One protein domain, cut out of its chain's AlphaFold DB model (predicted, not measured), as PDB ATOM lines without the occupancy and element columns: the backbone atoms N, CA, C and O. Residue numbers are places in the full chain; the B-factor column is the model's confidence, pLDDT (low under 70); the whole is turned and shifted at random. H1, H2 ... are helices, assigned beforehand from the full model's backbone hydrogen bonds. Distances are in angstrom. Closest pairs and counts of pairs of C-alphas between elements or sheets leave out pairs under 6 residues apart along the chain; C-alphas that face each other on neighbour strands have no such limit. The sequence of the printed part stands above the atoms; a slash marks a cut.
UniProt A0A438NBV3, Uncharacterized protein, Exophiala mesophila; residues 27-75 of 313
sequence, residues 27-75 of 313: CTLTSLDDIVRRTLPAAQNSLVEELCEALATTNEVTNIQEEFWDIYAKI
ATOM      1  N   CYS A  27     127.361 123.011 137.404       74.12
ATOM      2  CA  CYS A  27     126.218 122.446 138.123       74.12
ATOM      3  C   CYS A  27     124.931 122.573 137.288       74.12
ATOM      4  O   CYS A  27     124.956 123.120 136.181       74.12
ATOM      5  N   THR A  28     123.804 122.088 137.813       69.12
ATOM      6  CA  THR A  28     122.484 122.208 137.167       69.12
ATOM      7  C   THR A  28     122.155 123.657 136.835       69.12
ATOM      8  O   THR A  28     121.827 123.952 135.698       69.12
ATOM      9  N   LEU A  29     122.456 124.605 137.732       74.50
ATOM     10  CA  LEU A  29     122.238 126.038 137.493       74.50
ATOM     11  C   LEU A  29     122.968 126.591 136.257       74.50
ATOM     12  O   LEU A  29     122.613 127.662 135.776       74.50
ATOM     13  N   THR A  30     123.989 125.904 135.748       76.19
ATOM     14  CA  THR A  30     124.717 126.286 134.527       76.19
ATOM     15  C   THR A  30     124.195 125.592 133.254       76.19
ATOM     16  O   THR A  30     124.785 125.781 132.196       76.19
ATOM     17  N   SER A  31     123.104 124.818 133.331       83.94
ATOM     18  CA  SER A  31     122.380 124.276 132.170       83.94
ATOM     19  C   SER A  31     121.662 125.386 131.394       83.94
ATOM     20  O   SER A  31     121.357 126.439 131.956       83.94
ATOM     21  N   LEU A  32     121.385 125.170 130.103       82.25
ATOM     22  CA  LEU A  32     120.674 126.154 129.281       82.25
ATOM     23  C   LEU A  32     119.267 126.458 129.828       82.25
ATOM     24  O   LEU A  32     118.902 127.627 129.952       82.25
ATOM     25  N   ASP A  33     118.528 125.430 130.245       83.81
ATOM     26  CA  ASP A  33     117.178 125.581 130.798       83.81
ATOM     27  C   ASP A  33     117.188 126.335 132.129       83.81
ATOM     28  O   ASP A  33     116.416 127.273 132.333       83.81
ATOM     29  N   ASP A  34     118.107 125.989 133.033       85.50
ATOM     30  CA  ASP A  34     118.234 126.685 134.314       85.50
ATOM     31  C   ASP A  34     118.762 128.114 134.137       85.50
ATOM     32  O   ASP A  34     118.451 128.998 134.938       85.50
ATOM     33  N   ILE A  35     119.547 128.390 133.088       84.81
ATOM     34  CA  ILE A  35     119.910 129.760 132.707       84.81
ATOM     35  C   ILE A  35     118.652 130.542 132.318       84.81
ATOM     36  O   ILE A  35     118.459 131.639 132.848       84.81
ATOM     37  N   VAL A  36     117.781 129.999 131.462       86.56
ATOM     38  CA  VAL A  36     116.519 130.655 131.067       86.56
ATOM     39  C   VAL A  36     115.623 130.888 132.286       86.56
ATOM     40  O   VAL A  36     115.192 132.016 132.526       86.56
ATOM     41  N   ARG A  37     115.434 129.873 133.136       87.25
ATOM     42  CA  ARG A  37     114.619 129.980 134.360       87.25
ATOM     43  C   ARG A  37     115.133 131.043 135.335       87.25
ATOM     44  O   ARG A  37     114.340 131.707 135.988       87.25
ATOM     45  N   ARG A  38     116.451 131.263 135.416       84.25
ATOM     46  CA  ARG A  38     117.060 132.336 136.240       84.25
ATOM     47  C   ARG A  38     117.071 133.708 135.560       84.25
ATOM     48  O   ARG A  38     117.394 134.717 136.200       84.25
ATOM     49  N   THR A  39     116.803 133.746 134.260       77.69
ATOM     50  CA  THR A  39     116.767 134.961 133.437       77.69
ATOM     51  C   THR A  39     115.411 135.654 133.552       77.69
ATOM     52  O   THR A  39     115.360 136.877 133.444       77.69
ATOM     53  N   LEU A  40     114.344 134.911 133.855       79.62
ATOM     54  CA  LEU A  40     112.981 135.430 133.941       79.62
ATOM     55  C   LEU A  40     112.420 135.464 135.371       79.62
ATOM     56  O   LEU A  40     112.803 134.647 136.210       79.62
ATOM     57  N   PRO A  41     111.493 136.393 135.669       74.38
ATOM     58  CA  PRO A  41     110.685 136.331 136.881       74.38
ATOM     59  C   PRO A  41     109.816 135.065 136.908       74.38
ATOM     60  O   PRO A  41     109.239 134.683 135.891       74.38
ATOM     61  N   ALA A  42     109.634 134.474 138.093       68.06
ATOM     62  CA  ALA A  42     108.837 133.253 138.290       68.06
ATOM     63  C   ALA A  42     107.351 133.385 137.886       68.06
ATOM     64  O   ALA A  42     106.658 132.387 137.741       68.06
ATOM     65  N   ALA A  43     106.852 134.609 137.702       71.38
ATOM     66  CA  ALA A  43     105.474 134.867 137.293       71.38
ATOM     67  C   ALA A  43     105.216 134.644 135.787       71.38
ATOM     68  O   ALA A  43     104.064 134.636 135.366       71.38
ATOM     69  N   GLN A  44     106.258 134.477 134.964       80.31
ATOM     70  CA  GLN A  44     106.151 134.425 133.498       80.31
ATOM     71  C   GLN A  44     106.354 133.005 132.947       80.31
ATOM     72  O   GLN A  44     107.129 132.798 132.015       80.31
ATOM     73  N   ASN A  45     105.665 132.015 133.522       82.81
ATOM     74  CA  ASN A  45     105.855 130.598 133.177       82.81
ATOM     75  C   ASN A  45     105.661 130.302 131.681       82.81
ATOM     76  O   ASN A  45     106.461 129.570 131.108       82.81
ATOM     77  N   SER A  46     104.677 130.927 131.029       86.94
ATOM     78  CA  SER A  46     104.441 130.745 129.590       86.94
ATOM     79  C   SER A  46     105.616 131.224 128.730       86.94
ATOM     80  O   SER A  46     105.991 130.563 127.769       86.94
ATOM     81  N   LEU A  47     106.242 132.350 129.094       86.69
ATOM     82  CA  LEU A  47     107.408 132.876 128.382       86.69
ATOM     83  C   LEU A  47     108.651 132.010 128.626       86.69
ATOM     84  O   LEU A  47     109.473 131.837 127.730       86.69
ATOM     85  N   VAL A  48     108.790 131.457 129.836       88.69
ATOM     86  CA  VAL A  48     109.858 130.500 130.156       88.69
ATOM     87  C   VAL A  48     109.739 129.259 129.274       88.69
ATOM     88  O   VAL A  48     110.744 128.832 128.713       88.69
ATOM     89  N   GLU A  49     108.535 128.704 129.134       89.62
ATOM     90  CA  GLU A  49     108.276 127.544 128.274       89.62
ATOM     91  C   GLU A  49     108.621 127.840 126.810       89.62
ATOM     92  O   GLU A  49     109.376 127.083 126.202       89.62
ATOM     93  N   GLU A  50     108.170 128.980 126.279       91.06
ATOM     94  CA  GLU A  50     108.451 129.386 124.898       91.06
ATOM     95  C   GLU A  50     109.958 129.583 124.639       91.06
ATOM     96  O   GLU A  50     110.494 129.113 123.631       91.06
ATOM     97  N   LEU A  51     110.681 130.222 125.569       90.31
ATOM     98  CA  LEU A  51     112.137 130.373 125.465       90.31
ATOM     99  C   LEU A  51     112.863 129.030 125.547       90.31
ATOM    100  O   LEU A  51     113.814 128.816 124.794       90.31
ATOM    101  N   CYS A  52     112.447 128.140 126.450       90.00
ATOM    102  CA  CYS A  52     113.015 126.798 126.562       90.00
ATOM    103  C   CYS A  52     112.802 126.003 125.267       90.00
ATOM    104  O   CYS A  52     113.753 125.407 124.767       90.00
ATOM    105  N   GLU A  53     111.607 126.046 124.674       91.12
ATOM    106  CA  GLU A  53     111.314 125.371 123.403       91.12
ATOM    107  C   GLU A  53     112.150 125.940 122.244       91.12
ATOM    108  O   GLU A  53     112.776 125.194 121.479       91.12
ATOM    109  N   ALA A  54     112.222 127.270 122.126       90.44
ATOM    110  CA  ALA A  54     113.032 127.934 121.107       90.44
ATOM    111  C   ALA A  54     114.528 127.596 121.252       90.44
ATOM    112  O   ALA A  54     115.226 127.364 120.254       90.44
ATOM    113  N   LEU A  55     115.024 127.528 122.489       88.94
ATOM    114  CA  LEU A  55     116.411 127.191 122.783       88.94
ATOM    115  C   LEU A  55     116.706 125.708 122.532       88.94
ATOM    116  O   LEU A  55     117.751 125.405 121.957       88.94
ATOM    117  N   ALA A  56     115.785 124.805 122.879       89.38
ATOM    118  CA  ALA A  56     115.888 123.376 122.592       89.38
ATOM    119  C   ALA A  56     115.970 123.123 121.081       89.38
ATOM    120  O   ALA A  56     116.922 122.497 120.617       89.38
ATOM    121  N   THR A  57     115.064 123.729 120.306       89.62
ATOM    122  CA  THR A  57     115.065 123.661 118.833       89.62
ATOM    123  C   THR A  57     116.396 124.150 118.255       89.62
ATOM    124  O   THR A  57     116.970 123.549 117.348       89.62
ATOM    125  N   THR A  58     116.928 125.249 118.796       87.25
ATOM    126  CA  THR A  58     118.223 125.788 118.363       87.25
ATOM    127  C   THR A  58     119.366 124.840 118.724       87.25
ATOM    128  O   THR A  58     120.266 124.614 117.910       87.25
ATOM    129  N   ASN A  59     119.337 124.262 119.925       89.56
ATOM    130  CA  ASN A  59     120.360 123.346 120.415       89.56
ATOM    131  C   ASN A  59     120.401 122.027 119.639       89.56
ATOM    132  O   ASN A  59     121.495 121.537 119.384       89.56
ATOM    133  N   GLU A  60     119.264 121.495 119.192       90.19
ATOM    134  CA  GLU A  60     119.225 120.299 118.337       90.19
ATOM    135  C   GLU A  60     120.003 120.487 117.026       90.19
ATOM    136  O   GLU A  60     120.664 119.566 116.552       90.19
ATOM    137  N   VAL A  61     119.967 121.696 116.457       88.00
ATOM    138  CA  VAL A  61     120.631 122.005 115.180       88.00
ATOM    139  C   VAL A  61     122.093 122.414 115.368       88.00
ATOM    140  O   VAL A  61     122.934 122.136 114.515       88.00
ATOM    141  N   THR A  62     122.405 123.115 116.459       86.25
ATOM    142  CA  THR A  62     123.698 123.804 116.633       86.25
ATOM    143  C   THR A  62     124.596 123.200 117.705       86.25
ATOM    144  O   THR A  62     125.782 123.517 117.740       86.25
ATOM    145  N   ASN A  63     124.051 122.346 118.572       88.81
ATOM    146  CA  ASN A  63     124.733 121.756 119.722       88.81
ATOM    147  C   ASN A  63     125.411 122.792 120.648       88.81
ATOM    148  O   ASN A  63     126.502 122.580 121.187       88.81
ATOM    149  N   ILE A  64     124.754 123.946 120.837       87.62
ATOM    150  CA  ILE A  64     125.254 125.058 121.664       87.62
ATOM    151  C   ILE A  64     125.537 124.657 123.111       87.62
ATOM    152  O   ILE A  64     126.420 125.246 123.731       87.62
ATOM    153  N   GLN A  65     124.820 123.678 123.666       88.19
ATOM    154  CA  GLN A  65     125.035 123.237 125.037       88.19
ATOM    155  C   GLN A  65     126.409 122.585 125.206       88.19
ATOM    156  O   GLN A  65     127.120 122.902 126.159       88.19
ATOM    157  N   GLU A  66     126.805 121.693 124.297       88.12
ATOM    158  CA  GLU A  66     128.118 121.047 124.357       88.12
ATOM    159  C   GLU A  66     129.241 122.061 124.104       88.12
ATOM    160  O   GLU A  66     130.182 122.138 124.899       88.12
ATOM    161  N   GLU A  67     129.087 122.932 123.093       88.12
ATOM    162  CA  GLU A  67     130.045 124.017 122.817       88.12
ATOM    163  C   GLU A  67     130.210 124.937 124.040       88.12
ATOM    164  O   GLU A  67     131.332 125.297 124.414       88.12
ATOM    165  N   PHE A  68     129.106 125.290 124.706       87.19
ATOM    166  CA  PHE A  68     129.129 126.093 125.926       87.19
ATOM    167  C   PHE A  68     129.968 125.429 127.018       87.19
ATOM    168  O   PHE A  68     130.840 126.088 127.583       87.19
ATOM    169  N   TRP A  69     129.755 124.141 127.304       86.44
ATOM    170  CA  TRP A  69     130.506 123.439 128.348       86.44
ATOM    171  C   TRP A  69     131.993 123.319 128.033       86.44
ATOM    172  O   TRP A  69     132.825 123.509 128.926       86.44
ATOM    173  N   ASP A  70     132.326 123.048 126.775       88.25
ATOM    174  CA  ASP A  70     133.707 122.946 126.312       88.25
ATOM    175  C   ASP A  70     134.462 124.263 126.451       88.25
ATOM    176  O   ASP A  70     135.637 124.284 126.840       88.25
ATOM    177  N   ILE A  71     133.785 125.369 126.140       87.50
ATOM    178  CA  ILE A  71     134.307 126.715 126.345       87.50
ATOM    179  C   ILE A  71     134.425 126.994 127.844       87.50
ATOM    180  O   ILE A  71     135.498 127.392 128.299       87.50
ATOM    181  N   TYR A  72     133.355 126.763 128.610       85.31
ATOM    182  CA  TYR A  72     133.253 127.071 130.039       85.31
ATOM    183  C   TYR A  72     134.343 126.380 130.863       85.31
ATOM    184  O   TYR A  72     134.953 127.002 131.726       85.31
ATOM    185  N   ALA A  73     134.680 125.128 130.547       85.12
ATOM    186  CA  ALA A  73     135.757 124.398 131.218       85.12
ATOM    187  C   ALA A  73     137.157 125.014 131.001       85.12
ATOM    188  O   ALA A  73     138.089 124.721 131.749       85.12
ATOM    189  N   LYS A  74     137.327 125.851 129.969       87.94
ATOM    190  CA  LYS A  74     138.620 126.396 129.525       87.94
ATOM    191  C   LYS A  74     138.721 127.915 129.683       87.94
ATOM    192  O   LYS A  74     139.784 128.477 129.390       87.94
ATOM    193  N   ILE A  75     137.653 128.601 130.105       88.19
ATOM    194  CA  ILE A  75     137.668 130.063 130.201       88.19
ATOM    195  C   ILE A  75     138.683 130.541 131.237       88.19
ATOM    196  O   ILE A  75     138.897 129.943 132.288       88.19
TER     197      ILE A  75
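What this domain is: This is residues 27 to 75 of the 313 residues of an uncharacterized protein of Exophiala mesophila (UniProt A0A438NBV3). A long helix, H2, and a shorter one, H1, lie side by side as a helical hairpin, and a third short helix, H3, turns off at the far end of H2 to make a corner with it. H1 covers only a part of H2, and the beginning of H3 comes near the beginning of H1, while the rest of H3 reaches away from the hairpin. The printed part has 49 residues with three named helices, in the order H1, H2, H3, and no named strand; the class is all helix. The whole is only just loose, close to compact, with a radius of gyration of the C-alphas of 11.7 A, and its outline is elongated, with spans of 35 by 23 by 13 A.

How they stand to each other: H1, residues 32 to 39, touches H2, residues 45 to 62, and the two run opposite ways as a helical hairpin. Their lines stand at a shallow tilt of 34 degrees, only just short of steep. H2 touches H1 with residues 48 to 55 alone, and the closest C-alphas, those of Asp 33 and Cys 52, are 6.1 A apart. H3, residues 64 to 72, is close to H2 but not clearly touching it, and about perpendicular to it at 82 degrees; their closest C-alphas, those of Asn 59 and Gln 65, are 6.6 A apart. H3 is also close to H1 but not clearly touching it, about perpendicular at 79 degrees, with the closest C-alphas, those of Leu 32 and Gln 65, 6.7 A apart. In H1 and H3 each O i to N i+4 pair is within hydrogen-bond range, and in H2 13 of 14 are.

Where its parts are: Residues 27 to 31 come before H1, which begins with C-alpha 32 at (120.674, 126.154, 129.281) and is 10.5 A long from first to last C-alpha. H2 begins with C-alpha 45 at (105.855, 130.598, 133.177) and is the longest helix, with 18 residues and 25.3 A from first to last C-alpha. H3 measures 11.8 A and ends with C-alpha 72 at (133.253, 127.071, 130.039).

The domain as a whole: The two C-alphas farthest apart, those of Ala 43 and Lys 74, are 35.1 A apart, and the first and last printed C-alphas, those of Cys 27 and Ile 75, are 15.9 A apart. The printed part has no cut. The links from H1 to H2, with 5 residues, and from H2 to H3, with 1 residue, are tight. The mean pLDDT of the printed part is 84.8; residues 28 and 42 of the model are under 70.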